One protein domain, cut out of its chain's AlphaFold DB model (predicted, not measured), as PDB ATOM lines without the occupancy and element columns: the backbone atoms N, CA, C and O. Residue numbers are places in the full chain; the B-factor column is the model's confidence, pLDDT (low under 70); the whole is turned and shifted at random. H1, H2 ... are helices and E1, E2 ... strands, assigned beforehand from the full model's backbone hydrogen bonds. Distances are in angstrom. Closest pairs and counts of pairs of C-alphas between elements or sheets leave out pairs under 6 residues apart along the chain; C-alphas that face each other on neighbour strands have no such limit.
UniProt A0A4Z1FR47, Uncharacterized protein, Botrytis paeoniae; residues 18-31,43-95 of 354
ATOM      1  N   LEU A  18     300.638 329.215 436.418       46.84
ATOM      2  CA  LEU A  18     300.937 330.554 435.920       46.84
ATOM      3  C   LEU A  18     301.816 330.470 434.675       46.84
ATOM      4  O   LEU A  18     303.002 330.155 434.734       46.84
ATOM      5  N   THR A  19     301.215 330.784 433.532       46.38
ATOM      6  CA  THR A  19     301.912 330.839 432.251       46.38
ATOM      7  C   THR A  19     302.891 332.013 432.185       46.38
ATOM      8  O   THR A  19     302.819 333.003 432.922       46.38
ATOM      9  N   PHE A  20     303.841 331.898 431.263       48.09
ATOM     10  CA  PHE A  20     304.673 332.994 430.789       48.09
ATOM     11  C   PHE A  20     304.341 333.230 429.314       48.09
ATOM     12  O   PHE A  20     304.081 332.289 428.569       48.09
ATOM     13  N   GLY A  21     304.373 334.490 428.893       52.25
ATOM     14  CA  GLY A  21     304.372 334.866 427.485       52.25
ATOM     15  C   GLY A  21     305.690 335.548 427.160       52.25
ATOM     16  O   GLY A  21     306.263 336.222 428.016       52.25
ATOM     17  N   LEU A  22     306.159 335.377 425.929       60.31
ATOM     18  CA  LEU A  22     307.237 336.176 425.371       60.31
ATOM     19  C   LEU A  22     306.676 336.985 424.210       60.31
ATOM     20  O   LEU A  22     306.067 336.420 423.306       60.31
ATOM     21  N   GLU A  23     306.944 338.284 424.217       61.62
ATOM     22  CA  GLU A  23     306.734 339.131 423.053       61.62
ATOM     23  C   GLU A  23     308.083 339.369 422.365       61.62
ATOM     24  O   GLU A  23     309.074 339.698 423.020       61.62
ATOM     25  N   LEU A  24     308.136 339.143 421.050       63.84
ATOM     26  CA  LEU A  24     309.296 339.437 420.211       63.84
ATOM     27  C   LEU A  24     308.882 340.455 419.151       63.84
ATOM     28  O   LEU A  24     308.403 340.096 418.080       63.84
ATOM     29  N   GLU A  25     309.082 341.727 419.475       59.91
ATOM     30  CA  GLU A  25     309.037 342.842 418.530       59.91
ATOM     31  C   GLU A  25     310.217 342.719 417.545       59.91
ATOM     32  O   GLU A  25     311.363 342.530 417.962       59.91
ATOM     33  N   PHE A  26     309.970 342.849 416.240       57.91
ATOM     34  CA  PHE A  26     311.029 342.984 415.234       57.91
ATOM     35  C   PHE A  26     310.539 343.762 414.010       57.91
ATOM     36  O   PHE A  26     309.397 343.626 413.575       57.91
ATOM     37  N   ILE A  27     311.430 344.570 413.431       55.41
ATOM     38  CA  ILE A  27     311.158 345.335 412.211       55.41
ATOM     39  C   ILE A  27     311.708 344.567 411.008       55.41
ATOM     40  O   ILE A  27     312.885 344.204 410.970       55.41
ATOM     41  N   PHE A  28     310.871 344.372 409.989       59.66
ATOM     42  CA  PHE A  28     311.326 343.911 408.681       59.66
ATOM     43  C   PHE A  28     312.127 345.013 407.984       59.66
ATOM     44  O   PHE A  28     311.575 346.039 407.589       59.66
ATOM     45  N   ALA A  29     313.428 344.783 407.802       57.38
ATOM     46  CA  ALA A  29     314.285 345.621 406.971       57.38
ATOM     47  C   ALA A  29     314.001 345.353 405.482       57.38
ATOM     48  O   ALA A  29     314.745 344.641 404.811       57.38
ATOM     49  N   THR A  30     312.886 345.881 404.978       58.03
ATOM     50  CA  THR A  30     312.538 345.809 403.557       58.03
ATOM     51  C   THR A  30     313.340 346.817 402.733       58.03
ATOM     52  O   THR A  30     313.736 347.881 403.213       58.03
ATOM     53  N   VAL A  31     313.550 346.487 401.460       63.25
ATOM     54  CA  VAL A  31     314.052 347.404 400.431       63.25
ATOM     55  C   VAL A  31     313.142 347.346 399.215       63.25
ATOM     56  O   VAL A  31     312.531 346.314 398.937       63.25
ATOM     57  N   PRO A  43     325.668 339.356 405.354       56.34
ATOM     58  CA  PRO A  43     325.879 338.170 404.533       56.34
ATOM     59  C   PRO A  43     324.574 337.413 404.248       56.34
ATOM     60  O   PRO A  43     324.628 336.346 403.636       56.34
ATOM     61  N   ARG A  44     323.424 337.889 404.749       59.38
ATOM     62  CA  ARG A  44     322.124 337.252 404.522       59.38
ATOM     63  C   ARG A  44     321.691 337.465 403.074       59.38
ATOM     64  O   ARG A  44     321.867 338.539 402.509       59.38
ATOM     65  N   GLU A  45     321.118 336.430 402.470       56.00
ATOM     66  CA  GLU A  45     320.463 336.576 401.174       56.00
ATOM     67  C   GLU A  45     319.148 337.339 401.374       56.00
ATOM     68  O   GLU A  45     318.357 336.999 402.257       56.00
ATOM     69  N   VAL A  46     318.909 338.366 400.554       60.56
ATOM     70  CA  VAL A  46     317.585 338.986 400.448       60.56
ATOM     71  C   VAL A  46     316.651 337.935 399.851       60.56
ATOM     72  O   VAL A  46     316.817 337.560 398.689       60.56
ATOM     73  N   ASP A  47     315.682 337.454 400.634       61.31
ATOM     74  CA  ASP A  47     314.612 336.609 400.099       61.31
ATOM     75  C   ASP A  47     313.842 337.436 399.059       61.31
ATOM     76  O   ASP A  47     313.210 338.440 399.390       61.31
ATOM     77  N   GLY A  48     313.947 337.049 397.784       64.19
ATOM     78  CA  GLY A  48     313.405 337.771 396.623       64.19
ATOM     79  C   GLY A  48     311.883 337.658 396.492       64.19
ATOM     80  O   GLY A  48     311.354 337.514 395.390       64.19
ATOM     81  N   LYS A  49     311.196 337.637 397.630       75.81
ATOM     82  CA  LYS A  49     309.800 337.281 397.815       75.81
ATOM     83  C   LYS A  49     308.991 338.543 398.061       75.81
ATOM     84  O   LYS A  49     308.960 339.091 399.158       75.81
ATOM     85  N   GLU A  50     308.347 339.019 397.004       76.50
ATOM     86  CA  GLU A  50     307.462 340.176 397.078       76.50
ATOM     87  C   GLU A  50     306.210 339.832 397.902       76.50
ATOM     88  O   GLU A  50     305.454 338.918 397.563       76.50
ATOM     89  N   PHE A  51     305.980 340.582 398.981       78.62
ATOM     90  CA  PHE A  51     304.774 340.481 399.798       78.62
ATOM     91  C   PHE A  51     303.810 341.629 399.447       78.62
ATOM     92  O   PHE A  51     304.232 342.786 399.468       78.62
ATOM     93  N   PRO A  52     302.527 341.354 399.139       80.44
ATOM     94  CA  PRO A  52     301.562 342.395 398.764       80.44
ATOM     95  C   PRO A  52     301.141 343.293 399.939       80.44
ATOM     96  O   PRO A  52     300.742 344.436 399.726       80.44
ATOM     97  N   ASP A  53     301.210 342.774 401.166       79.88
ATOM     98  CA  ASP A  53     300.748 343.419 402.393       79.88
ATOM     99  C   ASP A  53     301.389 342.763 403.637       79.88
ATOM    100  O   ASP A  53     302.101 341.757 403.544       79.88
ATOM    101  N   LYS A  54     301.134 343.334 404.822       74.56
ATOM    102  CA  LYS A  54     301.657 342.837 406.109       74.56
ATOM    103  C   LYS A  54     301.029 341.510 406.550       74.56
ATOM    104  O   LYS A  54     301.672 340.730 407.251       74.56
ATOM    105  N   GLU A  55     299.791 341.226 406.146       80.94
ATOM    106  CA  GLU A  55     299.126 339.969 406.491       80.94
ATOM    107  C   GLU A  55     299.775 338.791 405.756       80.94
ATOM    108  O   GLU A  55     299.921 337.715 406.327       80.94
ATOM    109  N   ALA A  56     300.188 338.985 404.502       83.12
ATOM    110  CA  ALA A  56     300.931 338.008 403.716       83.12
ATOM    111  C   ALA A  56     302.285 337.667 404.359       83.12
ATOM    112  O   ALA A  56     302.658 336.496 404.377       83.12
ATOM    113  N   ILE A  57     302.965 338.655 404.955       80.50
ATOM    114  CA  ILE A  57     304.179 338.428 405.754       80.50
ATOM    115  C   ILE A  57     303.838 337.570 406.985       80.50
ATOM    116  O   ILE A  57     304.427 336.508 407.174       80.50
ATOM    117  N   ASN A  58     302.828 337.950 407.778       83.69
ATOM    118  CA  ASN A  58     302.413 337.183 408.963       83.69
ATOM    119  C   ASN A  58     301.959 335.745 408.634       83.69
ATOM    120  O   ASN A  58     302.283 334.811 409.368       83.69
ATOM    121  N   ARG A  59     301.260 335.538 407.510       86.38
ATOM    122  CA  ARG A  59     300.883 334.207 406.995       86.38
ATOM    123  C   ARG A  59     302.096 333.359 406.612       86.38
ATOM    124  O   ARG A  59     302.034 332.139 406.722       86.38
ATOM    125  N   ASP A  60     303.190 333.975 406.181       87.12
ATOM    126  CA  ASP A  60     304.407 333.259 405.811       87.12
ATOM    127  C   ASP A  60     305.266 332.899 407.030       87.12
ATOM    128  O   ASP A  60     305.716 331.760 407.142       87.12
ATOM    129  N   ILE A  61     305.380 333.803 408.015       84.19
ATOM    130  CA  ILE A  61     305.954 333.484 409.335       84.19
ATOM    131  C   ILE A  61     305.194 332.305 409.966       84.19
ATOM    132  O   ILE A  61     305.819 331.370 410.463       84.19
ATOM    133  N   LEU A  62     303.856 332.306 409.897       88.00
ATOM    134  CA  LEU A  62     303.011 331.199 410.356       88.00
ATOM    135  C   LEU A  62     303.395 329.867 409.688       88.00
ATOM    136  O   LEU A  62     303.552 328.859 410.377       88.00
ATOM    137  N   VAL A  63     303.578 329.852 408.363       87.25
ATOM    138  CA  VAL A  63     304.006 328.654 407.619       87.25
ATOM    139  C   VAL A  63     305.414 328.215 408.031       87.25
ATOM    140  O   VAL A  63     305.636 327.021 408.231       87.25
ATOM    141  N   LEU A  64     306.357 329.141 408.211       86.31
ATOM    142  CA  LEU A  64     307.728 328.832 408.635       86.31
ATOM    143  C   LEU A  64     307.778 328.251 410.060       86.31
ATOM    144  O   LEU A  64     308.401 327.209 410.269       86.31
ATOM    145  N   LEU A  65     307.079 328.867 411.019       82.50
ATOM    146  CA  LEU A  65     306.997 328.393 412.406       82.50
ATOM    147  C   LEU A  65     306.337 327.010 412.490       82.50
ATOM    148  O   LEU A  65     306.916 326.085 413.059       82.50
ATOM    149  N   THR A  66     305.173 326.831 411.860       86.56
ATOM    150  CA  THR A  66     304.458 325.542 411.882       86.56
ATOM    151  C   THR A  66     305.224 324.437 411.151       86.56
ATOM    152  O   THR A  66     305.241 323.300 411.622       86.56
ATOM    153  N   THR A  67     305.955 324.758 410.075       87.31
ATOM    154  CA  THR A  67     306.878 323.820 409.402       87.31
ATOM    155  C   THR A  67     308.057 323.426 410.299       87.31
ATOM    156  O   THR A  67     308.497 322.278 410.261       87.31
ATOM    157  N   ALA A  68     308.537 324.335 411.152       80.44
ATOM    158  CA  ALA A  68     309.539 324.048 412.183       80.44
ATOM    159  C   ALA A  68     308.970 323.306 413.415       80.44
ATOM    160  O   ALA A  68     309.717 323.011 414.348       80.44
ATOM    161  N   GLY A  69     307.670 322.990 413.436       85.19
ATOM    162  CA  GLY A  69     306.996 322.329 414.557       85.19
ATOM    163  C   GLY A  69     306.635 323.259 415.719       85.19
ATOM    164  O   GLY A  69     306.300 322.772 416.796       85.19
ATOM    165  N   ILE A  70     306.697 324.579 415.516       80.06
ATOM    166  CA  ILE A  70     306.309 325.598 416.495       80.06
ATOM    167  C   ILE A  70     304.832 325.960 416.251       80.06
ATOM    168  O   ILE A  70     304.518 326.489 415.181       80.06
ATOM    169  N   PRO A  71     303.909 325.700 417.198       84.69
ATOM    170  CA  PRO A  71     302.519 326.128 417.069       84.69
ATOM    171  C   PRO A  71     302.436 327.655 417.022       84.69
ATOM    172  O   PRO A  71     303.019 328.339 417.865       84.69
ATOM    173  N   ALA A  72     301.720 328.192 416.041       86.06
ATOM    174  CA  ALA A  72     301.549 329.625 415.840       86.06
ATOM    175  C   ALA A  72     300.167 329.918 415.242       86.06
ATOM    176  O   ALA A  72     299.584 329.065 414.574       86.06
ATOM    177  N   VAL A  73     299.664 331.130 415.468       87.56
ATOM    178  CA  VAL A  73     298.403 331.651 414.920       87.56
ATOM    179  C   VAL A  73     298.582 333.109 414.509       87.56
ATOM    180  O   VAL A  73     299.342 333.843 415.136       87.56
ATOM    181  N   VAL A  74     297.874 333.552 413.468       85.00
ATOM    182  CA  VAL A  74     297.761 334.988 413.157       85.00
ATOM    183  C   VAL A  74     296.557 335.551 413.906       85.00
ATOM    184  O   VAL A  74     295.473 334.966 413.896       85.00
ATOM    185  N   THR A  75     296.764 336.685 414.569       76.62
ATOM    186  CA  THR A  75     295.763 337.346 415.413       76.62
ATOM    187  C   THR A  75     294.518 337.680 414.601       76.62
ATOM    188  O   THR A  75     294.591 338.352 413.576       76.62
ATOM    189  N   SER A  76     293.374 337.192 415.066       68.19
ATOM    190  CA  SER A  76     292.067 337.376 414.443       68.19
ATOM    191  C   SER A  76     290.973 337.261 415.507       68.19
ATOM    192  O   SER A  76     291.222 336.771 416.608       68.19
ATOM    193  N   ASN A  77     289.760 337.709 415.178       55.84
ATOM    194  CA  ASN A  77     288.629 337.737 416.113       55.84
ATOM    195  C   ASN A  77     288.113 336.340 416.515       55.84
ATOM    196  O   ASN A  77     287.305 336.245 417.433       55.84
ATOM    197  N   ASP A  78     288.558 335.284 415.826       68.06
ATOM    198  CA  ASP A  78     288.060 333.910 415.968       68.06
ATOM    199  C   ASP A  78     289.030 332.984 416.739       68.06
ATOM    200  O   ASP A  78     288.829 331.770 416.770       68.06
ATOM    201  N   MET A  79     290.091 333.531 417.354       76.69
ATOM    202  CA  MET A  79     291.063 332.763 418.150       76.69
ATOM    203  C   MET A  79     290.417 332.160 419.408       76.69
ATOM    204  O   MET A  79     289.693 332.840 420.135       76.69
ATOM    205  N   THR A  80     290.719 330.895 419.702       77.12
ATOM    206  CA  THR A  80     290.228 330.213 420.909       77.12
ATOM    207  C   THR A  80     291.118 330.440 422.138       77.12
ATOM    208  O   THR A  80     292.329 330.637 422.020       77.12
ATOM    209  N   ASP A  81     290.532 330.313 423.339       68.69
ATOM    210  CA  ASP A  81     291.261 330.307 424.621       68.69
ATOM    211  C   ASP A  81     292.486 329.372 424.587       68.69
ATOM    212  O   ASP A  81     293.563 329.732 425.059       68.69
ATOM    213  N   GLU A  82     292.334 328.179 424.003       74.50
ATOM    214  CA  GLU A  82     293.380 327.153 423.925       74.50
ATOM    215  C   GLU A  82     294.556 327.613 423.046       74.50
ATOM    216  O   GLU A  82     295.715 327.483 423.442       74.50
ATOM    217  N   GLU A  83     294.284 328.214 421.885       77.38
ATOM    218  CA  GLU A  83     295.317 328.776 421.001       77.38
ATOM    219  C   GLU A  83     296.035 329.957 421.658       77.38
ATOM    220  O   GLU A  83     297.257 330.051 421.556       77.38
ATOM    221  N   SER A  84     295.316 330.801 422.407       68.00
ATOM    222  CA  SER A  84     295.910 331.934 423.137       68.00
ATOM    223  C   SER A  84     296.905 331.516 424.234       68.00
ATOM    224  O   SER A  84     297.726 332.322 424.673       68.00
ATOM    225  N   ILE A  85     296.840 330.250 424.667       61.22
ATOM    226  CA  ILE A  85     297.709 329.643 425.686       61.22
ATOM    227  C   ILE A  85     298.820 328.787 425.052       61.22
ATOM    228  O   ILE A  85     299.896 328.655 425.636       61.22
ATOM    229  N   THR A  86     298.575 328.183 423.882       69.94
ATOM    230  CA  THR A  86     299.436 327.127 423.308       69.94
ATOM    231  C   THR A  86     300.191 327.519 422.034       69.94
ATOM    232  O   THR A  86     301.143 326.825 421.668       69.94
ATOM    233  N   CYS A  87     299.822 328.621 421.375       76.88
ATOM    234  CA  CYS A  87     300.415 329.071 420.115       76.88
ATOM    235  C   CYS A  87     301.169 330.402 420.251       76.88
ATOM    236  O   CYS A  87     300.792 331.287 421.014       76.88
ATOM    237  N   TRP A  88     302.202 330.588 419.426       77.00
ATOM    238  CA  TRP A  88     302.801 331.902 419.192       77.00
ATOM    239  C   TRP A  88     301.811 332.810 418.457       77.00
ATOM    240  O   TRP A  88     301.392 332.508 417.339       77.00
ATOM    241  N   ILE A  89     301.456 333.931 419.081       77.31
ATOM    242  CA  ILE A  89     300.509 334.901 418.531       77.31
ATOM    243  C   ILE A  89     301.257 335.892 417.633       77.31
ATOM    244  O   ILE A  89     301.988 336.759 418.107       77.31
ATOM    245  N   LEU A  90     301.053 335.778 416.323       78.81
ATOM    246  CA  LEU A  90     301.540 336.735 415.334       78.81
ATOM    247  C   LEU A  90     300.524 337.878 415.214       78.81
ATOM    248  O   LEU A  90     299.409 337.684 414.721       78.81
ATOM    249  N   LYS A  91     300.892 339.073 415.675       74.25
ATOM    250  CA  LYS A  91     300.109 340.311 415.532       74.25
ATOM    251  C   LYS A  91     300.875 341.320 414.681       74.25
ATOM    252  O   LYS A  91     302.102 341.311 414.663       74.25
ATOM    253  N   GLU A  92     300.160 342.209 413.997       68.06
ATOM    254  CA  GLU A  92     300.768 343.486 413.624       68.06
ATOM    255  C   GLU A  92     300.861 344.334 414.894       68.06
ATOM    256  O   GLU A  92     299.836 344.668 415.489       68.06
ATOM    257  N   ASP A  93     302.079 344.679 415.313       55.81
ATOM    258  CA  ASP A  93     302.240 345.694 416.343       55.81
ATOM    259  C   ASP A  93     301.923 347.078 415.760       55.81
ATOM    260  O   ASP A  93     302.605 347.594 414.873       55.81
ATOM    261  N   THR A  94     300.846 347.666 416.272       43.06
ATOM    262  CA  THR A  94     300.449 349.061 416.042       43.06
ATOM    263  C   THR A  94     300.608 349.908 417.313       43.06
ATOM    264  O   THR A  94     300.371 351.115 417.287       43.06
ATOM    265  N   SER A  95     301.048 349.299 418.422       40.97
ATOM    266  CA  SER A  95     300.979 349.812 419.793       40.97
ATOM    267  C   SER A  95     302.229 350.574 420.256       40.97
ATOM    268  O   SER A  95     302.663 350.534 421.420       40.97
TER     269      SER A  95
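AT A GLANCE: This is residues 18 to 31 and 43 to 95 of the 354 residues of an uncharacterized protein of Botrytis paeoniae (UniProt A0A4Z1FR47). Little regular structure: a small two-strand parallel sheet, E1 beside E2, sits between H1 and the short H2, while residues 18 to 31 run stretched out along the long axis with no named element. The 67 printed residues hold H1, E1, H2, E2 in that order, mixed class, with 26 residues in named elements. The whole is only just loose, close to compact, with radius of gyration of the C-alphas 13.5 A and spans of 40 by 24 by 18 A.

IN THESE COORDINATES: H1, residues 54 to 67, starts at C-alpha (301.657, 342.837, 406.109) and is 20.0 A long. E1 is residues 72 to 74, H2 81 to 86, and E2 88 to 90, ending at C-alpha (301.540, 336.735, 415.334).

HOW THE PARTS SIT: E1 and E2 are parallel at 24 degrees; N 73 and O 88 are 2.9 A apart. E1, H2, E2 form a strand-helix-strand unit, two parallel strands joined through a helix, its crossover right-handed. The closest C-alphas of H1 and E1, Leu 62 and Ala 72, are 5.9 A apart. H1 and H2 are apart. In both helices every O i to N i+4 pair is within hydrogen-bond range.

THE WHOLE: Residues 32 to 42 are not printed; C-alphas 31 and 43 are 15.6 A apart. Mean pLDDT of the printed part is 70.8, and 31 residues are under 70, among them residues 18 to 31.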